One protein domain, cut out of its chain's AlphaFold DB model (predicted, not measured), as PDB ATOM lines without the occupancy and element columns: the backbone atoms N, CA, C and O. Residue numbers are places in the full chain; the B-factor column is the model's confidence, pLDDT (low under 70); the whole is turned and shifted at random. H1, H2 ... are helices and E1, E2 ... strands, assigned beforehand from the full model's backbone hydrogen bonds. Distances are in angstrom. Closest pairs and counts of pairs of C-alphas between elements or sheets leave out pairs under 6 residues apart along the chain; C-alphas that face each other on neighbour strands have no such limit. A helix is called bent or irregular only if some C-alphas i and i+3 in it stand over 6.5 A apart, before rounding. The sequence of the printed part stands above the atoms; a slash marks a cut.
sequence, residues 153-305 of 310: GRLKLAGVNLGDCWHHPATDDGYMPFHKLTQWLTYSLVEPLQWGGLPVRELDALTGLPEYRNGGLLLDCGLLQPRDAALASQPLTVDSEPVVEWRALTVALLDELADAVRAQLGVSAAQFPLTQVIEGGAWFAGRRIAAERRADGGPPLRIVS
ATOM      1  N   GLY A 153      21.726  19.745 -46.351       76.94
ATOM      2  CA  GLY A 153      21.457  18.324 -46.169       76.94
ATOM      3  C   GLY A 153      21.529  17.933 -44.699       76.94
ATOM      4  O   GLY A 153      22.567  18.157 -44.080       76.94
ATOM      5  N   ARG A 154      20.458  17.340 -44.159       80.31
ATOM      6  CA  ARG A 154      20.429  16.794 -42.789       80.31
ATOM      7  C   ARG A 154      20.133  15.301 -42.830       80.31
ATOM      8  O   ARG A 154      21.055  14.492 -42.855       80.31
ATOM      9  N   LEU A 155      18.854  14.955 -42.952       90.12
ATOM     10  CA  LEU A 155      18.379  13.596 -43.166       90.12
ATOM     11  C   LEU A 155      18.133  13.339 -44.651       90.12
ATOM     12  O   LEU A 155      17.720  14.231 -45.399       90.12
ATOM     13  N   LYS A 156      18.379  12.098 -45.071       91.56
ATOM     14  CA  LYS A 156      18.039  11.618 -46.407       91.56
ATOM     15  C   LYS A 156      17.162  10.382 -46.319       91.56
ATOM     16  O   LYS A 156      17.478   9.467 -45.566       91.56
ATOM     17  N   LEU A 157      16.135  10.331 -47.158       90.50
ATOM     18  CA  LEU A 157      15.301   9.150 -47.361       90.50
ATOM     19  C   LEU A 157      15.335   8.786 -48.842       90.50
ATOM     20  O   LEU A 157      15.081   9.635 -49.692       90.50
ATOM     21  N   ALA A 158      15.736   7.551 -49.158       91.06
ATOM     22  CA  ALA A 158      15.931   7.090 -50.539       91.06
ATOM     23  C   ALA A 158      16.788   8.052 -51.403       91.06
ATOM     24  O   ALA A 158      16.523   8.268 -52.581       91.06
ATOM     25  N   GLY A 159      17.815   8.669 -50.803       87.81
ATOM     26  CA  GLY A 159      18.701   9.629 -51.475       87.81
ATOM     27  C   GLY A 159      18.167  11.066 -51.570       87.81
ATOM     28  O   GLY A 159      18.944  11.966 -51.894       87.81
ATOM     29  N   VAL A 160      16.901  11.309 -51.221       88.56
ATOM     30  CA  VAL A 160      16.271  12.637 -51.224       88.56
ATOM     31  C   VAL A 160      16.610  13.379 -49.936       88.56
ATOM     32  O   VAL A 160      16.419  12.842 -48.848       88.56
ATOM     33  N   ASN A 161      17.111  14.614 -50.044       89.75
ATOM     34  CA  ASN A 161      17.311  15.486 -48.887       89.75
ATOM     35  C   ASN A 161      15.957  15.910 -48.306       89.75
ATOM     36  O   ASN A 161      15.167  16.541 -49.003       89.75
ATOM     37  N   LEU A 162      15.729  15.620 -47.027       90.94
ATOM     38  CA  LEU A 162      14.515  16.025 -46.321       90.94
ATOM     39  C   LEU A 162      14.621  17.432 -45.708       90.94
ATOM     40  O   LEU A 162      13.643  17.950 -45.184       90.94
ATOM     41  N   GLY A 163      15.782  18.087 -45.776       90.50
ATOM     42  CA  GLY A 163      15.958  19.452 -45.279       90.50
ATOM     43  C   GLY A 163      15.688  19.560 -43.775       90.50
ATOM     44  O   GLY A 163      16.367  18.924 -42.975       90.50
ATOM     45  N   ASP A 164      14.717  20.388 -43.386       92.50
ATOM     46  CA  ASP A 164      14.277  20.556 -41.994       92.50
ATOM     47  C   ASP A 164      13.284  19.451 -41.591       92.50
ATOM     48  O   ASP A 164      12.075  19.669 -41.497       92.50
ATOM     49  N   CYS A 165      13.838  18.256 -41.399       94.06
ATOM     50  CA  CYS A 165      13.184  17.060 -40.886       94.06
ATOM     51  C   CYS A 165      14.155  16.349 -39.935       94.06
ATOM     52  O   CYS A 165      15.362  16.317 -40.200       94.06
ATOM     53  N   TRP A 166      13.635  15.804 -38.836       94.75
ATOM     54  CA  TRP A 166      14.429  15.252 -37.733       94.75
ATOM     55  C   TRP A 166      13.890  13.909 -37.272       94.75
ATOM     56  O   TRP A 166      12.786  13.526 -37.646       94.75
ATOM     57  N   HIS A 167      14.661  13.208 -36.444       95.62
ATOM     58  CA  HIS A 167      14.176  12.001 -35.795       95.62
ATOM     59  C   HIS A 167      13.416  12.325 -34.511       95.62
ATOM     60  O   HIS A 167      13.827  13.204 -33.754       95.62
ATOM     61  N   HIS A 168      12.327  11.600 -34.256       96.50
ATOM     62  CA  HIS A 168      11.611  11.674 -32.986       96.50
ATOM     63  C   HIS A 168      11.009  10.309 -32.621       96.50
ATOM     64  O   HIS A 168      10.362   9.701 -33.470       96.50
ATOM     65  N   PRO A 169      11.170   9.814 -31.380       95.31
ATOM     66  CA  PRO A 169      10.696   8.480 -30.996       95.31
ATOM     67  C   PRO A 169       9.166   8.354 -30.931       95.31
ATOM     68  O   PRO A 169       8.647   7.244 -30.916       95.31
ATOM     69  N   ALA A 170       8.444   9.477 -30.874       93.75
ATOM     70  CA  ALA A 170       6.981   9.489 -30.824       93.75
ATOM     71  C   ALA A 170       6.288   9.383 -32.198       93.75
ATOM     72  O   ALA A 170       5.061   9.412 -32.235       93.75
ATOM     73  N   THR A 171       7.027   9.308 -33.312       94.44
ATOM     74  CA  THR A 171       6.439   9.112 -34.649       94.44
ATOM     75  C   THR A 171       6.639   7.678 -35.130       94.44
ATOM     76  O   THR A 171       7.678   7.072 -34.875       94.44
ATOM     77  N   ASP A 172       5.644   7.129 -35.832       93.25
ATOM     78  CA  ASP A 172       5.632   5.713 -36.237       93.25
ATOM     79  C   ASP A 172       6.793   5.344 -37.175       93.25
ATOM     80  O   ASP A 172       7.350   4.250 -37.089       93.25
ATOM     81  N   ASP A 173       7.171   6.259 -38.067       93.38
ATOM     82  CA  ASP A 173       8.286   6.100 -39.007       93.38
ATOM     83  C   ASP A 173       9.595   6.729 -38.500       93.38
ATOM     84  O   ASP A 173      10.624   6.677 -39.179       93.38
ATOM     85  N   GLY A 174       9.566   7.310 -37.299       94.38
ATOM     86  CA  GLY A 174      10.693   7.978 -36.669       94.38
ATOM     87  C   GLY A 174      11.087   9.307 -37.312       94.38
ATOM     88  O   GLY A 174      12.162   9.799 -36.972       94.38
ATOM     89  N   TYR A 175      10.291   9.890 -38.220       95.56
ATOM     90  CA  TYR A 175      10.553  11.195 -38.839       95.56
ATOM     91  C   TYR A 175       9.581  12.281 -38.357       95.56
ATOM     92  O   TYR A 175       8.402  12.036 -38.134       95.56
ATOM     93  N   MET A 176      10.084  13.509 -38.225       96.38
ATOM     94  CA  MET A 176       9.333  14.706 -37.846       96.38
ATOM     95  C   MET A 176       9.670  15.855 -38.816       96.38
ATOM     96  O   MET A 176      10.690  16.536 -38.633       96.38
ATOM     97  N   PRO A 177       8.871  16.056 -39.880       94.56
ATOM     98  CA  PRO A 177       9.089  17.118 -40.856       94.56
ATOM     99  C   PRO A 177       8.549  18.465 -40.361       94.56
ATOM    100  O   PRO A 177       7.423  18.561 -39.883       94.56
ATOM    101  N   PHE A 178       9.333  19.530 -40.540       94.56
ATOM    102  CA  PHE A 178       8.908  20.903 -40.238       94.56
ATOM    103  C   PHE A 178       8.944  21.807 -41.465       94.56
ATOM    104  O   PHE A 178       8.048  22.617 -41.660       94.56
ATOM    105  N   HIS A 179      10.011  21.712 -42.266       93.69
ATOM    106  CA  HIS A 179      10.223  22.531 -43.465       93.69
ATOM    107  C   HIS A 179       9.944  24.038 -43.269       93.69
ATOM    108  O   HIS A 179       9.503  24.732 -44.191       93.69
ATOM    109  N   LYS A 180      10.252  24.558 -42.070       92.69
ATOM    110  CA  LYS A 180       9.792  25.867 -41.574       92.69
ATOM    111  C   LYS A 180      10.153  27.026 -42.501       92.69
ATOM    112  O   LYS A 180       9.354  27.938 -42.691       92.69
ATOM    113  N   LEU A 181      11.352  27.012 -43.087       90.12
ATOM    114  CA  LEU A 181      11.799  28.089 -43.978       90.12
ATOM    115  C   LEU A 181      11.060  28.089 -45.321       90.12
ATOM    116  O   LEU A 181      10.718  29.163 -45.811       90.12
ATOM    117  N   THR A 182      10.760  26.919 -45.893       93.88
ATOM    118  CA  THR A 182       9.937  26.837 -47.110       93.88
ATOM    119  C   THR A 182       8.510  27.277 -46.818       93.88
ATOM    120  O   THR A 182       7.937  28.029 -47.594       93.88
ATOM    121  N   GLN A 183       7.956  26.885 -45.673       94.12
ATOM    122  CA  GLN A 183       6.616  27.305 -45.280       94.12
ATOM    123  C   GLN A 183       6.510  28.809 -45.049       94.12
ATOM    124  O   GLN A 183       5.575  29.457 -45.516       94.12
ATOM    125  N   TRP A 184       7.517  29.401 -44.413       91.62
ATOM    126  CA  TRP A 184       7.581  30.848 -44.279       91.62
ATOM    127  C   TRP A 184       7.759  31.566 -45.622       91.62
ATOM    128  O   TRP A 184       7.201  32.646 -45.836       91.62
ATOM    129  N   LEU A 185       8.507  30.969 -46.553       92.81
ATOM    130  CA  LEU A 185       8.591  31.465 -47.922       92.81
ATOM    131  C   LEU A 185       7.220  31.423 -48.610       92.81
ATOM    132  O   LEU A 185       6.865  32.406 -49.252       92.81
ATOM    133  N   THR A 186       6.434  30.357 -48.425       95.25
ATOM    134  CA  THR A 186       5.051  30.278 -48.922       95.25
ATOM    135  C   THR A 186       4.216  31.444 -48.405       95.25
ATOM    136  O   THR A 186       3.607  32.148 -49.205       95.25
ATOM    137  N   TYR A 187       4.250  31.723 -47.096       93.06
ATOM    138  CA  TYR A 187       3.557  32.888 -46.530       93.06
ATOM    139  C   TYR A 187       4.048  34.210 -47.127       93.06
ATOM    140  O   TYR A 187       3.243  35.067 -47.475       93.06
ATOM    141  N   SER A 188       5.362  34.351 -47.330       91.25
ATOM    142  CA  SER A 188       5.959  35.546 -47.944       91.25
ATOM    143  C   SER A 188       5.543  35.764 -49.407       91.25
ATOM    144  O   SER A 188       5.751  36.859 -49.926       91.25
ATOM    145  N   LEU A 189       5.024  34.737 -50.088       93.88
ATOM    146  CA  LEU A 189       4.583  34.805 -51.484       93.88
ATOM    147  C   LEU A 189       3.087  35.100 -51.630       93.88
ATOM    148  O   LEU A 189       2.669  35.450 -52.728       93.88
ATOM    149  N   VAL A 190       2.301  35.032 -50.552       93.19
ATOM    150  CA  VAL A 190       0.849  35.275 -50.603       93.19
ATOM    151  C   VAL A 190       0.530  36.654 -51.185       93.19
ATOM    152  O   VAL A 190      -0.171  36.742 -52.191       93.19
ATOM    153  N   GLU A 191       1.082  37.724 -50.605       92.31
ATOM    154  CA  GLU A 191       0.815  39.090 -51.074       92.31
ATOM    155  C   GLU A 191       1.383  39.358 -52.480       92.31
ATOM    156  O   GLU A 191       0.628  39.846 -53.322       92.31
ATOM    157  N   PRO A 192       2.650  39.001 -52.807       93.31
ATOM    158  CA  PRO A 192       3.169  39.182 -54.161       93.31
ATOM    159  C   PRO A 192       2.361  38.466 -55.248       93.31
ATOM    160  O   PRO A 192       2.128  39.047 -56.306       93.31
ATOM    161  N   LEU A 193       1.920  37.225 -55.006       95.12
ATOM    162  CA  LEU A 193       1.098  36.488 -55.969       95.12
ATOM    163  C   LEU A 193      -0.273  37.151 -56.136       95.12
ATOM    164  O   LEU A 193      -0.724  37.345 -57.266       95.12
ATOM    165  N   GLN A 194      -0.894  37.580 -55.035       94.12
ATOM    166  CA  GLN A 194      -2.170  38.288 -55.072       94.12
ATOM    167  C   GLN A 194      -2.072  39.615 -55.838       94.12
ATOM    168  O   GLN A 194      -2.941  39.902 -56.658       94.12
ATOM    169  N   TRP A 195      -1.012  40.403 -55.632       94.62
ATOM    170  CA  TRP A 195      -0.761  41.621 -56.416       94.62
ATOM    171  C   TRP A 195      -0.506  41.328 -57.895       94.62
ATOM    172  O   TRP A 195      -0.879  42.130 -58.747       94.62
ATOM    173  N   GLY A 196       0.083  40.170 -58.200       92.69
ATOM    174  CA  GLY A 196       0.234  39.660 -59.562       92.69
ATOM    175  C   GLY A 196      -1.065  39.157 -60.201       92.69
ATOM    176  O   GLY A 196      -1.041  38.760 -61.360       92.69
ATOM    177  N   GLY A 197      -2.198  39.166 -59.489       94.00
ATOM    178  CA  GLY A 197      -3.478  38.667 -59.999       94.00
ATOM    179  C   GLY A 197      -3.697  37.165 -59.800       94.00
ATOM    180  O   GLY A 197      -4.619  36.611 -60.389       94.00
ATOM    181  N   LEU A 198      -2.893  36.510 -58.956       96.00
ATOM    182  CA  LEU A 198      -3.068  35.115 -58.550       96.00
ATOM    183  C   LEU A 198      -3.271  35.024 -57.025       96.00
ATOM    184  O   LEU A 198      -2.314  34.798 -56.283       96.00
ATOM    185  N   PRO A 199      -4.504  35.208 -56.518       95.44
ATOM    186  CA  PRO A 199      -4.790  35.075 -55.096       95.44
ATOM    187  C   PRO A 199      -4.447  33.678 -54.564       95.44
ATOM    188  O   PRO A 199      -4.708  32.663 -55.220       95.44
ATOM    189  N   VAL A 200      -3.913  33.631 -53.342       94.56
ATOM    190  CA  VAL A 200      -3.690  32.381 -52.608       94.56
ATOM    191  C   VAL A 200      -4.863  32.139 -51.664       94.56
ATOM    192  O   VAL A 200      -5.155  32.970 -50.805       94.56
ATOM    193  N   ARG A 201      -5.535  30.998 -51.813       92.88
ATOM    194  CA  ARG A 201      -6.688  30.600 -50.990       92.88
ATOM    195  C   ARG A 201      -6.322  29.528 -49.966       92.88
ATOM    196  O   ARG A 201      -5.308  28.848 -50.106       92.88
ATOM    197  N   GLU A 202      -7.205  29.350 -48.982       91.25
ATOM    198  CA  GLU A 202      -7.118  28.292 -47.962       91.25
ATOM    199  C   GLU A 202      -5.816  28.345 -47.153       91.25
ATOM    200  O   GLU A 202      -5.106  27.355 -47.006       91.25
ATOM    201  N   LEU A 203      -5.491  29.529 -46.626       90.44
ATOM    202  CA  LEU A 203      -4.261  29.751 -45.860       90.44
ATOM    203  C   LEU A 203      -4.164  28.885 -44.593       90.44
ATOM    204  O   LEU A 203      -3.052  28.562 -44.188       90.44
ATOM    205  N   ASP A 204      -5.296  28.477 -44.009       87.88
ATOM    206  CA  ASP A 204      -5.335  27.564 -42.853       87.88
ATOM    207  C   ASP A 204      -4.954  26.110 -43.217       87.88
ATOM    208  O   ASP A 204      -4.828  25.271 -42.335       87.88
ATOM    209  N   ALA A 205      -4.727  25.789 -44.501       91.62
ATOM    210  CA  ALA A 205      -4.092  24.526 -44.895       91.62
ATOM    211  C   ALA A 205      -2.574  24.510 -44.611       91.62
ATOM    212  O   ALA A 205      -1.927  23.469 -44.725       91.62
ATOM    213  N   LEU A 206      -1.989  25.666 -44.280       93.44
ATOM    214  CA  LEU A 206      -0.612  25.801 -43.812       93.44
ATOM    215  C   LEU A 206      -0.586  25.828 -42.280       93.44
ATOM    216  O   LEU A 206      -1.524  26.300 -41.651       93.44
ATOM    217  N   THR A 207       0.513  25.377 -41.682       93.06
ATOM    218  CA  THR A 207       0.624  25.185 -40.227       93.06
ATOM    219  C   THR A 207       1.344  26.329 -39.495       93.06
ATOM    220  O   THR A 207       1.938  27.233 -40.090       93.06
ATOM    221  N   GLY A 208       1.357  26.268 -38.164       92.00
ATOM    222  CA  GLY A 208       2.214  27.110 -37.336       92.00
ATOM    223  C   GLY A 208       3.695  27.053 -37.733       92.00
ATOM    224  O   GLY A 208       4.197  26.029 -38.193       92.00
ATOM    225  N   LEU A 209       4.442  28.140 -37.513       93.19
ATOM    226  CA  LEU A 209       5.897  28.115 -37.692       93.19
ATOM    227  C   LEU A 209       6.574  27.660 -36.386       93.19
ATOM    228  O   LEU A 209       6.460  28.382 -35.387       93.19
ATOM    229  N   PRO A 210       7.336  26.544 -36.377       93.31
ATOM    230  CA  PRO A 210       8.084  26.059 -35.211       93.31
ATOM    231  C   PRO A 210       9.357  26.885 -34.982       93.31
ATOM    232  O   PRO A 210      10.486  26.389 -35.045       93.31
ATOM    233  N   GLU A 211       9.167  28.188 -34.801       88.19
ATOM    234  CA  GLU A 211      10.201  29.187 -34.577       88.19
ATOM    235  C   GLU A 211      10.338  29.472 -33.075       88.19
ATOM    236  O   GLU A 211       9.372  29.367 -32.317       88.19
ATOM    237  N   TYR A 212      11.547  29.808 -32.619       87.38
ATOM    238  CA  TYR A 212      11.856  29.860 -31.191       87.38
ATOM    239  C   TYR A 212      11.091  30.926 -30.398       87.38
ATOM    240  O   TYR A 212      10.979  30.803 -29.181       87.38
ATOM    241  N   ARG A 213      10.587  31.980 -31.040       89.12
ATOM    242  CA  ARG A 213       9.749  33.011 -30.416       89.12
ATOM    243  C   ARG A 213       8.327  32.504 -30.234       89.12
ATOM    244  O   ARG A 213       7.766  32.720 -29.166       89.12
ATOM    245  N   ASN A 214       7.794  31.783 -31.222       92.31
ATOM    246  CA  ASN A 214       6.487  31.136 -31.106       92.31
ATOM    247  C   ASN A 214       6.525  30.065 -30.017       92.31
ATOM    248  O   ASN A 214       5.753  30.127 -29.070       92.31
ATOM    249  N   GLY A 215       7.479  29.135 -30.087       93.50
ATOM    250  CA  GLY A 215       7.619  28.101 -29.062       93.50
ATOM    251  C   GLY A 215       8.028  28.668 -27.701       93.50
ATOM    252  O   GLY A 215       7.646  28.141 -26.655       93.50
ATOM    253  N   GLY A 216       8.799  29.759 -27.703       93.44
ATOM    254  CA  GLY A 216       9.262  30.432 -26.495       93.44
ATOM    255  C   GLY A 216       8.115  31.090 -25.744       93.44
ATOM    256  O   GLY A 216       8.065  30.981 -24.524       93.44
ATOM    257  N   LEU A 217       7.152  31.673 -26.467       94.62
ATOM    258  CA  LEU A 217       5.914  32.196 -25.893       94.62
ATOM    259  C   LEU A 217       5.166  31.121 -25.098       94.62
ATOM    260  O   LEU A 217       4.750  31.385 -23.974       94.62
ATOM    261  N   LEU A 218       5.013  29.916 -25.659       95.56
ATOM    262  CA  LEU A 218       4.269  28.831 -25.009       95.56
ATOM    263  C   LEU A 218       4.933  28.410 -23.690       95.56
ATOM    264  O   LEU A 218       4.244  28.181 -22.697       95.56
ATOM    265  N   LEU A 219       6.267  28.360 -23.668       95.06
ATOM    266  CA  LEU A 219       7.049  28.061 -22.467       95.06
ATOM    267  C   LEU A 219       7.011  29.204 -21.448       95.06
ATOM    268  O   LEU A 219       6.782  28.980 -20.262       95.06
ATOM    269  N   ASP A 220       7.219  30.444 -21.888       94.69
ATOM    270  CA  ASP A 220       7.222  31.589 -20.984       94.69
ATOM    271  C   ASP A 220       5.842  31.811 -20.357       94.69
ATOM    272  O   ASP A 220       5.734  32.009 -19.149       94.69
ATOM    273  N   CYS A 221       4.765  31.702 -21.125       94.00
ATOM    274  CA  CYS A 221       3.411  31.817 -20.584       94.00
ATOM    275  C   CYS A 221       2.982  30.602 -19.742       94.00
ATOM    276  O   CYS A 221       1.916  30.642 -19.135       94.00
ATOM    277  N   GLY A 222       3.799  29.544 -19.677       93.75
ATOM    278  CA  GLY A 222       3.532  28.345 -18.883       93.75
ATOM    279  C   GLY A 222       2.493  27.399 -19.488       93.75
ATOM    280  O   GLY A 222       2.060  26.481 -18.790       93.75
ATOM    281  N   LEU A 223       2.113  27.608 -20.757       94.56
ATOM    282  CA  LEU A 223       1.245  26.703 -21.518       94.56
ATOM    283  C   LEU A 223       1.967  25.383 -21.816       94.56
ATOM    284  O   LEU A 223       1.379  24.311 -21.728       94.56
ATOM    285  N   LEU A 224       3.263  25.472 -22.120       95.12
ATOM    286  CA  LEU A 224       4.185  24.346 -22.138       95.12
ATOM    287  C   LEU A 224       5.121  24.433 -20.941       95.12
ATOM    288  O   LEU A 224       5.571  25.514 -20.566       95.12
ATOM    289  N   GLN A 225       5.461  23.279 -20.371       94.38
ATOM    290  CA  GLN A 225       6.448  23.181 -19.302       94.38
ATOM    291  C   GLN A 225       7.350  21.972 -19.551       94.38
ATOM    292  O   GLN A 225       6.840  20.885 -19.839       94.38
ATOM    293  N   PRO A 226       8.680  22.130 -19.456       92.25
ATOM    294  CA  PRO A 226       9.580  21.000 -19.582       92.25
ATOM    295  C   PRO A 226       9.382  20.062 -18.389       92.25
ATOM    296  O   PRO A 226       9.307  20.510 -17.245       92.25
ATOM    297  N   ARG A 227       9.335  18.749 -18.647       92.38
ATOM    298  CA  ARG A 227       9.274  17.741 -17.573       92.38
ATOM    299  C   ARG A 227      10.507  17.800 -16.669       92.38
ATOM    300  O   ARG A 227      10.392  17.596 -15.467       92.38
ATOM    301  N   ASP A 228      11.662  18.096 -17.260       92.88
ATOM    302  CA  ASP A 228      12.913  18.354 -16.554       92.88
ATOM    303  C   ASP A 228      13.314  19.828 -16.700       92.88
ATOM    304  O   ASP A 228      13.652  20.302 -17.788       92.88
ATOM    305  N   ALA A 229      13.311  20.558 -15.585       90.00
ATOM    306  CA  ALA A 229      13.692  21.966 -15.550       90.00
ATOM    307  C   ALA A 229      15.167  22.210 -15.931       90.00
ATOM    308  O   ALA A 229      15.514  23.320 -16.342       90.00
ATOM    309  N   ALA A 230      16.036  21.194 -15.840       91.00
ATOM    310  CA  ALA A 230      17.438  21.305 -16.239       91.00
ATOM    311  C   ALA A 230      17.613  21.553 -17.749       91.00
ATOM    312  O   ALA A 230      18.623  22.127 -18.159       91.00
ATOM    313  N   LEU A 231      16.614  21.228 -18.578       91.56
ATOM    314  CA  LEU A 231      16.648  21.479 -20.024       91.56
ATOM    315  C   LEU A 231      16.887  22.957 -20.376       91.56
ATOM    316  O   LEU A 231      17.523  23.250 -21.385       91.56
ATOM    317  N   ALA A 232      16.421  23.894 -19.546       86.62
ATOM    318  CA  ALA A 232      16.578  25.327 -19.800       86.62
ATOM    319  C   ALA A 232      18.005  25.850 -19.533       86.62
ATOM    320  O   ALA A 232      18.383  26.917 -20.024       86.62
ATOM    321  N   SER A 233      18.811  25.130 -18.745       86.19
ATOM    322  CA  SER A 233      20.147  25.588 -18.341       86.19
ATOM    323  C   SER A 233      21.268  25.063 -19.242       86.19
ATOM    324  O   SER A 233      22.324  25.699 -19.334       86.19
ATOM    325  N   GLN A 234      21.027  23.960 -19.952       90.31
ATOM    326  CA  GLN A 234      22.010  23.306 -20.811       90.31
ATOM    327  C   GLN A 234      21.879  23.702 -22.290       90.31
ATOM    328  O   GLN A 234      20.782  24.012 -22.755       90.31
ATOM    329  N   PRO A 235      22.989  23.704 -23.051       91.31
ATOM    330  CA  PRO A 235      22.931  23.874 -24.496       91.31
ATOM    331  C   PRO A 235      22.268  22.655 -25.153       91.31
ATOM    332  O   PRO A 235      22.676  21.520 -24.915       91.31
ATOM    333  N   LEU A 236      21.274  22.900 -26.004       93.44
ATOM    334  CA  LEU A 236      20.545  21.881 -26.753       93.44
ATOM    335  C   LEU A 236      20.805  22.048 -28.250       93.44
ATOM    336  O   LEU A 236      20.677  23.145 -28.795       93.44
ATOM    337  N   THR A 237      21.169  20.969 -28.931       92.00
ATOM    338  CA  THR A 237      21.320  20.970 -30.389       92.00
ATOM    339  C   THR A 237      19.949  20.888 -31.062       92.00
ATOM    340  O   THR A 237      18.977  20.394 -30.487       92.00
ATOM    341  N   VAL A 238      19.854  21.395 -32.291       90.44
ATOM    342  CA  VAL A 238      18.600  21.438 -33.065       90.44
ATOM    343  C   VAL A 238      17.991  20.062 -33.364       90.44
ATOM    344  O   VAL A 238      16.791  19.982 -33.600       90.44
ATOM    345  N   ASP A 239      18.809  19.011 -33.345       92.06
ATOM    346  CA  ASP A 239      18.434  17.610 -33.556       92.06
ATOM    347  C   ASP A 239      18.100  16.855 -32.265       92.06
ATOM    348  O   ASP A 239      17.674  15.704 -32.328       92.06
ATOM    349  N   SER A 240      18.297  17.474 -31.098       94.69
ATOM    350  CA  SER A 240      17.987  16.832 -29.823       94.69
ATOM    351  C   SER A 240      16.480  16.647 -29.644       94.69
ATOM    352  O   SER A 240      15.688  17.529 -29.986       94.69
ATOM    353  N   GLU A 241      16.092  15.514 -29.052       95.25
ATOM    354  CA  GLU A 241      14.691  15.157 -28.803       95.25
ATOM    355  C   GLU A 241      13.891  16.296 -28.142       95.25
ATOM    356  O   GLU A 241      12.863  16.660 -28.707       95.25
ATOM    357  N   PRO A 242      14.358  16.975 -27.070       95.25
ATOM    358  CA  PRO A 242      13.583  18.057 -26.457       95.25
ATOM    359  C   PRO A 242      13.329  19.246 -27.388       95.25
ATOM    360  O   PRO A 242      12.296  19.903 -27.284       95.25
ATOM    361  N   VAL A 243      14.264  19.552 -28.297       94.88
ATOM    362  CA  VAL A 243      14.097  20.652 -29.258       94.88
ATOM    363  C   VAL A 243      13.139  20.246 -30.370       94.88
ATOM    364  O   VAL A 243      12.282  21.044 -30.745       94.88
ATOM    365  N   VAL A 244      13.246  19.016 -30.879       96.19
ATOM    366  CA  VAL A 244      12.324  18.481 -31.890       96.19
ATOM    367  C   VAL A 244      10.905  18.372 -31.319       96.19
ATOM    368  O   VAL A 244       9.968  18.849 -31.957       96.19
ATOM    369  N   GLU A 245      10.746  17.846 -30.102       96.75
ATOM    370  CA  GLU A 245       9.458  17.751 -29.403       96.75
ATOM    371  C   GLU A 245       8.837  19.135 -29.207       96.75
ATOM    372  O   GLU A 245       7.696  19.377 -29.592       96.75
ATOM    373  N   TRP A 246       9.609  20.087 -28.680       96.50
ATOM    374  CA  TRP A 246       9.137  21.452 -28.470       96.50
ATOM    375  C   TRP A 246       8.707  22.131 -29.773       96.50
ATOM    376  O   TRP A 246       7.689  22.827 -29.801       96.50
ATOM    377  N   ARG A 247       9.435  21.913 -30.873       96.38
ATOM    378  CA  ARG A 247       9.053  22.413 -32.200       96.38
ATOM    379  C   ARG A 247       7.755  21.774 -32.695       96.38
ATOM    380  O   ARG A 247       6.900  22.501 -33.189       96.38
ATOM    381  N   ALA A 248       7.573  20.466 -32.520       97.00
ATOM    382  CA  ALA A 248       6.335  19.769 -32.879       97.00
ATOM    383  C   ALA A 248       5.136  20.273 -32.065       97.00
ATOM    384  O   ALA A 248       4.117  20.655 -32.640       97.00
ATOM    385  N   LEU A 249       5.297  20.387 -30.745       96.75
ATOM    386  CA  LEU A 249       4.288  20.961 -29.856       96.75
ATOM    387  C   LEU A 249       3.976  22.417 -30.211       96.75
ATOM    388  O   LEU A 249       2.827  22.830 -30.124       96.75
ATOM    389  N   THR A 250       4.974  23.190 -30.648       96.38
ATOM    390  CA  THR A 250       4.758  24.567 -31.110       96.38
ATOM    391  C   THR A 250       3.819  24.613 -32.310       96.38
ATOM    392  O   THR A 250       2.936  25.460 -32.334       96.38
ATOM    393  N   VAL A 251       3.984  23.720 -33.293       95.50
ATOM    394  CA  VAL A 251       3.079  23.670 -34.454       95.50
ATOM    395  C   VAL A 251       1.656  23.356 -34.005       95.50
ATOM    396  O   VAL A 251       0.755  24.123 -34.321       95.50
ATOM    397  N   ALA A 252       1.472  22.291 -33.219       94.62
ATOM    398  CA  ALA A 252       0.149  21.852 -32.778       94.62
ATOM    399  C   ALA A 252      -0.566  22.897 -31.902       94.62
ATOM    400  O   ALA A 252      -1.732  23.214 -32.117       94.62
ATOM    401  N   LEU A 253       0.141  23.485 -30.933       96.06
ATOM    402  CA  LEU A 253      -0.460  24.432 -29.991       96.06
ATOM    403  C   LEU A 253      -0.711  25.816 -30.591       96.06
ATOM    404  O   LEU A 253      -1.487  26.583 -30.024       96.06
ATOM    405  N   LEU A 254      -0.067  26.171 -31.707       95.00
ATOM    406  CA  LEU A 254      -0.398  27.409 -32.414       95.00
ATOM    407  C   LEU A 254      -1.804  27.356 -33.025       95.00
ATOM    408  O   LEU A 254      -2.469  28.392 -33.044       95.00
ATOM    409  N   ASP A 255      -2.269  26.181 -33.452       92.88
ATOM    410  CA  ASP A 255      -3.631  26.003 -33.963       92.88
ATOM    411  C   ASP A 255      -4.655  26.161 -32.828       92.88
ATOM    412  O   ASP A 255      -5.596  26.949 -32.936       92.88
ATOM    413  N   GLU A 256      -4.409  25.522 -31.679       94.62
ATOM    414  CA  GLU A 256      -5.248  25.692 -30.483       94.62
ATOM    415  C   GLU A 256      -5.257  27.146 -29.982       94.62
ATOM    416  O   GLU A 256      -6.304  27.688 -29.609       94.62
ATOM    417  N   LEU A 257      -4.097  27.812 -30.002       93.62
ATOM    418  CA  LEU A 257      -3.987  29.225 -29.648       93.62
ATOM    419  C   LEU A 257      -4.788  30.102 -30.617       93.62
ATOM    420  O   LEU A 257      -5.454  31.039 -30.173       93.62
ATOM    421  N   ALA A 258      -4.737  29.817 -31.919       93.50
ATOM    422  CA  ALA A 258      -5.504  30.546 -32.919       93.50
ATOM    423  C   ALA A 258      -7.008  30.439 -32.650       93.50
ATOM    424  O   ALA A 258      -7.697  31.462 -32.641       93.50
ATOM    425  N   ASP A 259      -7.506  29.241 -32.357       94.31
ATOM    426  CA  ASP A 259      -8.918  29.018 -32.047       94.31
ATOM    427  C   ASP A 259      -9.348  29.721 -30.756       94.31
ATOM    428  O   ASP A 259     -10.388  30.386 -30.727       94.31
ATOM    429  N   ALA A 260      -8.514  29.680 -29.714       95.12
ATOM    430  CA  ALA A 260      -8.765  30.414 -28.479       95.12
ATOM    431  C   ALA A 260      -8.820  31.935 -28.709       95.12
ATOM    432  O   ALA A 260      -9.723  32.609 -28.206       95.12
ATOM    433  N   VAL A 261      -7.890  32.491 -29.493       93.75
ATOM    434  CA  VAL A 261      -7.865  33.927 -29.824       93.75
ATOM    435  C   VAL A 261      -9.089  34.321 -30.647       93.75
ATOM    436  O   VAL A 261      -9.741  35.318 -30.339       93.75
ATOM    437  N   ARG A 262      -9.454  33.528 -31.657       95.44
ATOM    438  CA  ARG A 262     -10.653  33.748 -32.481       95.44
ATOM    439  C   ARG A 262     -11.926  33.745 -31.644       95.44
ATOM    440  O   ARG A 262     -12.752  34.643 -31.802       95.44
ATOM    441  N   ALA A 263     -12.054  32.794 -30.717       97.12
ATOM    442  CA  ALA A 263     -13.188  32.714 -29.802       97.12
ATOM    443  C   ALA A 263     -13.297  33.961 -28.908       97.12
ATOM    444  O   ALA A 263     -14.392  34.488 -28.728       97.12
ATOM    445  N   GLN A 264     -12.170  34.468 -28.397       96.38
ATOM    446  CA  GLN A 264     -12.137  35.698 -27.593       96.38
ATOM    447  C   GLN A 264     -12.480  36.952 -28.408       96.38
ATOM    448  O   GLN A 264     -13.129  37.863 -27.898       96.38
ATOM    449  N   LEU A 265     -12.054  37.011 -29.671       95.44
ATOM    450  CA  LEU A 265     -12.301  38.149 -30.560       95.44
ATOM    451  C   LEU A 265     -13.668  38.091 -31.264       95.44
ATOM    452  O   LEU A 265     -14.102  39.095 -31.827       95.44
ATOM    453  N   GLY A 266     -14.345  36.939 -31.256       97.06
ATOM    454  CA  GLY A 266     -15.607  36.732 -31.968       97.06
ATOM    455  C   GLY A 266     -15.461  36.754 -33.494       97.06
ATOM    456  O   GLY A 266     -16.367  37.211 -34.188       97.06
ATOM    457  N   VAL A 267     -14.323  36.292 -34.021       96.12
ATOM    458  CA  VAL A 267     -14.005  36.292 -35.463       96.12
ATOM    459  C   VAL A 267     -13.812  34.872 -35.988       96.12
ATOM    460  O   VAL A 267     -13.389  33.977 -35.263       96.12
ATOM    461  N   SER A 268     -14.108  34.657 -37.269       92.38
ATOM    462  CA  SER A 268     -13.883  33.367 -37.935       92.38
ATOM    463  C   SER A 268     -12.437  33.199 -38.417       92.38
ATOM    464  O   SER A 268     -11.703  34.176 -38.571       92.38
ATOM    465  N   ALA A 269     -12.044  31.964 -38.744       88.75
ATOM    466  CA  ALA A 269     -10.732  31.668 -39.326       88.75
ATOM    467  C   ALA A 269     -10.488  32.394 -40.664       88.75
ATOM    468  O   ALA A 269      -9.390  32.878 -40.912       88.75
ATOM    469  N   ALA A 270     -11.537  32.601 -41.469       85.88
ATOM    470  CA  ALA A 270     -11.447  33.379 -42.705       85.88
ATOM    471  C   ALA A 270     -11.155  34.872 -42.463       85.88
ATOM    472  O   ALA A 270     -10.504  35.516 -43.282       85.88
ATOM    473  N   GLN A 271     -11.635  35.433 -41.348       89.44
ATOM    474  CA  GLN A 271     -11.402  36.834 -40.978       89.44
ATOM    475  C   GLN A 271     -10.066  37.028 -40.256       89.44
ATOM    476  O   GLN A 271      -9.451  38.084 -40.384       89.44
ATOM    477  N   PHE A 272      -9.632  36.019 -39.496       89.62
ATOM    478  CA  PHE A 272      -8.401  36.033 -38.713       89.62
ATOM    479  C   PHE A 272      -7.641  34.704 -38.891       89.62
ATOM    480  O   PHE A 272      -7.698  33.820 -38.025       89.62
ATOM    481  N   PRO A 273      -6.977  34.512 -40.047       88.88
ATOM    482  CA  PRO A 273      -6.273  33.272 -40.371       88.88
ATOM    483  C   PRO A 273      -5.056  33.060 -39.468       88.88
ATOM    484  O   PRO A 273      -4.540  34.005 -38.863       88.88
ATOM    485  N   LEU A 274      -4.563  31.819 -39.410       89.75
ATOM    486  CA  LEU A 274      -3.427  31.443 -38.557       89.75
ATOM    487  C   LEU A 274      -2.189  32.332 -38.791       89.75
ATOM    488  O   LEU A 274      -1.476  32.685 -37.855       89.75
ATOM    489  N   THR A 275      -1.968  32.778 -40.028       87.31
ATOM    490  CA  THR A 275      -0.877  33.699 -40.381       87.31
ATOM    491  C   THR A 275      -0.905  35.006 -39.594       87.31
ATOM    492  O   THR A 275       0.145  35.473 -39.155       87.31
ATOM    493  N   GLN A 276      -2.089  35.578 -39.364       88.00
ATOM    494  CA  GLN A 276      -2.236  36.810 -38.586       88.00
ATOM    495  C   GLN A 276      -1.994  36.566 -37.094       88.00
ATOM    496  O   GLN A 276      -1.375  37.401 -36.432       88.00
ATOM    497  N   VAL A 277      -2.405  35.399 -36.580       88.75
ATOM    498  CA  VAL A 277      -2.107  34.969 -35.204       88.75
ATOM    499  C   VAL A 277      -0.598  34.852 -34.998       88.75
ATOM    500  O   VAL A 277      -0.088  35.277 -33.964       88.75
ATOM    501  N   ILE A 278       0.135  34.312 -35.974       87.12
ATOM    502  CA  ILE A 278       1.588  34.134 -35.875       87.12
ATOM    503  C   ILE A 278       2.321  35.475 -35.982       87.12
ATOM    504  O   ILE A 278       3.042  35.843 -35.053       87.12
ATOM    505  N   GLU A 279       2.145  36.203 -37.089       79.56
ATOM    506  CA  GLU A 279       2.920  37.417 -37.392       79.56
ATOM    507  C   GLU A 279       2.566  38.575 -36.445       79.56
ATOM    508  O   GLU A 279       3.452  39.217 -35.874       79.56
ATOM    509  N   GLY A 280       1.268  38.820 -36.228       76.44
ATOM    510  CA  GLY A 280       0.778  39.901 -35.367       76.44
ATOM    511  C   GLY A 280       0.688  39.536 -33.884       76.44
ATOM    512  O   GLY A 280       0.670  40.428 -33.036       76.44
ATOM    513  N   GLY A 281       0.636  38.240 -33.561       83.81
ATOM    514  CA  GLY A 281       0.438  37.733 -32.204       83.81
ATOM    515  C   GLY A 281       1.670  37.019 -31.661       83.81
ATOM    516  O   GLY A 281       2.509  37.639 -31.007       83.81
ATOM    517  N   ALA A 282       1.766  35.710 -31.894       84.19
ATOM    518  CA  ALA A 282       2.690  34.823 -31.194       84.19
ATOM    519  C   ALA A 282       4.163  35.241 -31.335       84.19
ATOM    520  O   ALA A 282       4.901  35.274 -30.347       84.19
ATOM    521  N   TRP A 283       4.581  35.646 -32.535       85.12
ATOM    522  CA  TRP A 283       5.963  36.032 -32.805       85.12
ATOM    523  C   TRP A 283       6.341  37.359 -32.136       85.12
ATOM    524  O   TRP A 283       7.408  37.481 -31.517       85.12
ATOM    525  N   PHE A 284       5.454  38.355 -32.224       86.62
ATOM    526  CA  PHE A 284       5.646  39.668 -31.611       86.62
ATOM    527  C   PHE A 284       5.561  39.601 -30.080       86.62
ATOM    528  O   PHE A 284       6.462  40.083 -29.388       86.62
ATOM    529  N   ALA A 285       4.519  38.956 -29.547       89.75
ATOM    530  CA  ALA A 285       4.323  38.763 -28.115       89.75
ATOM    531  C   ALA A 285       5.458  37.934 -27.502       89.75
ATOM    532  O   ALA A 285       6.038  38.349 -26.499       89.75
ATOM    533  N   GLY A 286       5.852  36.831 -28.148       89.69
ATOM    534  CA  GLY A 286       6.961  35.988 -27.705       89.69
ATOM    535  C   GLY A 286       8.278  36.756 -27.616       89.69
ATOM    536  O   GLY A 286       8.996  36.651 -26.625       89.69
ATOM    537  N   ARG A 287       8.571  37.621 -28.599       86.62
ATOM    538  CA  ARG A 287       9.753  38.497 -28.556       86.62
ATOM    539  C   ARG A 287       9.716  39.472 -27.377       86.62
ATOM    540  O   ARG A 287      10.747  39.682 -26.740       86.62
ATOM    541  N   ARG A 288       8.565  40.098 -27.116       89.94
ATOM    542  CA  ARG A 288       8.411  41.066 -26.019       89.94
ATOM    543  C   ARG A 288       8.558  40.398 -24.658       89.94
ATOM    544  O   ARG A 288       9.378  40.838 -23.860       89.94
ATOM    545  N   ILE A 289       7.843  39.298 -24.441       91.88
ATOM    546  CA  ILE A 289       7.876  38.541 -23.187       91.88
ATOM    547  C   ILE A 289       9.279  37.981 -22.925       91.88
ATOM    548  O   ILE A 289       9.767  38.046 -21.798       91.88
ATOM    549  N   ALA A 290       9.977  37.503 -23.959       90.19
ATOM    550  CA  ALA A 290      11.356  37.052 -23.807       90.19
ATOM    551  C   ALA A 290      12.290  38.172 -23.319       90.19
ATOM    552  O   ALA A 290      13.116  37.932 -22.441       90.19
ATOM    553  N   ALA A 291      12.135  39.394 -23.839       89.94
ATOM    554  CA  ALA A 291      12.903  40.561 -23.405       89.94
ATOM    555  C   ALA A 291      12.536  41.039 -21.988       89.94
ATOM    556  O   ALA A 291      13.399  41.536 -21.271       89.94
ATOM    557  N   GLU A 292      11.280  40.873 -21.569       93.62
ATOM    558  CA  GLU A 292      10.846  41.158 -20.194       93.62
ATOM    559  C   GLU A 292      11.420  40.145 -19.193       93.62
ATOM    560  O   GLU A 292      11.723  40.495 -18.052       93.62
ATOM    561  N   ARG A 293      11.598  38.888 -19.614       91.06
ATOM    562  CA  ARG A 293      12.052  37.800 -18.738       91.06
ATOM    563  C   ARG A 293      13.559  37.606 -18.696       91.06
ATOM    564  O   ARG A 293      14.066  37.060 -17.717       91.06
ATOM    565  N   ARG A 294      14.276  37.974 -19.756       90.00
ATOM    566  CA  ARG A 294      15.717  37.727 -19.896       90.00
ATOM    567  C   ARG A 294      16.408  38.927 -20.527       90.00
ATOM    568  O   ARG A 294      15.961  39.456 -21.538       90.00
ATOM    569  N   ALA A 295      17.546  39.315 -19.953       84.62
ATOM    570  CA  ALA A 295      18.301  40.497 -20.369       84.62
ATOM    571  C   ALA A 295      18.810  40.431 -21.823       84.62
ATOM    572  O   ALA A 295      18.958  41.463 -22.472       84.62
ATOM    573  N   ASP A 296      19.071  39.231 -22.345       79.81
ATOM    574  CA  ASP A 296      19.478  39.016 -23.737       79.81
ATOM    575  C   ASP A 296      18.287  38.928 -24.716       79.81
ATOM    576  O   ASP A 296      18.484  38.955 -25.934       79.81
ATOM    577  N   GLY A 297      17.053  38.847 -24.202       82.56
ATOM    578  CA  GLY A 297      15.831  38.625 -24.976       82.56
ATOM    579  C   GLY A 297      15.803  37.284 -25.715       82.56
ATOM    580  O   GLY A 297      15.088  37.155 -26.713       82.56
ATOM    581  N   GLY A 298      16.614  36.316 -25.279       81.69
ATOM    582  CA  GLY A 298      16.722  34.997 -25.891       81.69
ATOM    583  C   GLY A 298      15.524  34.082 -25.590       81.69
ATOM    584  O   GLY A 298      14.751  34.337 -24.654       81.69
ATOM    585  N   PRO A 299      15.351  32.996 -26.370       85.06
ATOM    586  CA  PRO A 299      14.352  31.977 -26.065       85.06
ATOM    587  C   PRO A 299      14.622  31.303 -24.707       85.06
ATOM    588  O   PRO A 299      15.762  31.291 -24.239       85.06
ATOM    589  N   PRO A 300      13.593  30.715 -24.069       88.25
ATOM    590  CA  PRO A 300      13.735  30.036 -22.777       88.25
ATOM    591  C   PRO A 300      14.600  28.764 -22.838       88.25
ATOM    592  O   PRO A 300      15.154  28.364 -21.817       88.25
ATOM    593  N   LEU A 301      14.754  28.149 -24.017       90.62
ATOM    594  CA  LEU A 301      15.686  27.044 -24.259       90.62
ATOM    595  C   LEU A 301      16.961  27.558 -24.939       90.62
ATOM    596  O   LEU A 301      16.893  28.319 -25.907       90.62
ATOM    597  N   ARG A 302      18.135  27.114 -24.472       88.00
ATOM    598  CA  ARG A 302      19.436  27.507 -25.039       88.00
ATOM    599  C   ARG A 302      19.792  26.641 -26.242       88.00
ATOM    600  O   ARG A 302      20.432  25.604 -26.106       88.00
ATOM    601  N   ILE A 303      19.388  27.081 -27.427       87.50
ATOM    602  CA  ILE A 303      19.583  26.322 -28.665       87.50
ATOM    603  C   ILE A 303      20.928  26.655 -29.311       87.50
ATOM    604  O   ILE A 303      21.216  27.811 -29.625       87.50
ATOM    605  N   VAL A 304      21.720  25.625 -29.588       83.69
ATOM    606  CA  VAL A 304      22.912  25.705 -30.433       83.69
ATOM    607  C   VAL A 304      22.465  25.624 -31.892       83.69
ATOM    608  O   VAL A 304      22.095  24.557 -32.375       83.69
ATOM    609  N   SER A 305      22.472  26.762 -32.588       74.19
ATOM    610  CA  SER A 305      22.028  26.882 -33.982       74.19
ATOM    611  C   SER A 305      23.105  27.530 -34.848       74.19
ATOM    612  O   SER A 305      23.767  28.480 -34.435       74.19
TER     613      SER A 305
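What this domain is: This is residues 153 to 305 of the 310 residues of the protein "DUF1688 family protein" of Burkholderiales bacterium (UniProt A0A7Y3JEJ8). Three crossed helices make the core, with the short H2 packing on both the long H4 and H5. Two small strand pairs, the antiparallel hairpin E1 and E2 and the parallel pair E3 and E4, lie near the first turns of H4; H1 leads away from the hairpin, and residues 196 to 211 fold back from its far end to H2. The 153 printed residues hold five named helices and four named strands, in the order E1, E2, H1, H2, H3, E3, H4, H5, E4. The domain is mostly helix and compact, with a radius of gyration of the C-alphas of 16.6 A and spans of 48 by 45 by 28 A.

How they stand to each other: E1, residues 165 to 167, and E2, residues 175 to 177, form an antiparallel hairpin, with N 166 and O 176 at 3.0 A. H1, residues 180 to 195, touches no helix. H2, residues 212 to 220, touches H4, residues 241 to 265, about perpendicular at 77 degrees; the closest C-alphas, of Gly 215 and Thr 250, are 5.0 A apart. H2 touches H5, residues 274 to 293, at a steep tilt of 62 degrees, closest at the C-alphas of Leu 217 and Gly 286, 4.3 A. H4 touches H5 with residues 254 to 261 alone, closest at the C-alphas of Ala 258 and Val 277, 6.0 A. H3, residues 229 to 232, is close to H4 but not clearly touching, with the C-alphas of Leu 231 and Pro 242 at 7.9 A. E3, residues 235 to 237, is parallel to E4, residues 302 to 304, with N 236 and O 302 at 2.8 A, within hydrogen-bond range. Every O i to N i+4 pair is within range in H2, 10 of 12 in H1, 19 of 21 in H4 and 14 of 16 in H5; H3 is too short for one.

Where its parts are: E1 begins at C-alpha 165 (13.184, 17.060, -40.886). H1 is 24.1 A long, H4 35.5 A and H5 25.9 A. H1 and H5 are only just irregular: C-alphas 188 and 191, and 280 and 283, are 7.0 A apart. E4 ends at C-alpha 304 (22.912, 25.705, -30.433).

The domain as a whole: The C-alphas farthest apart, of Gly 197 and Ala 230, are 51.5 A apart. The printed part has no cut, the link from H1 to H2 is long, and no printed residue is under 70 in pLDDT.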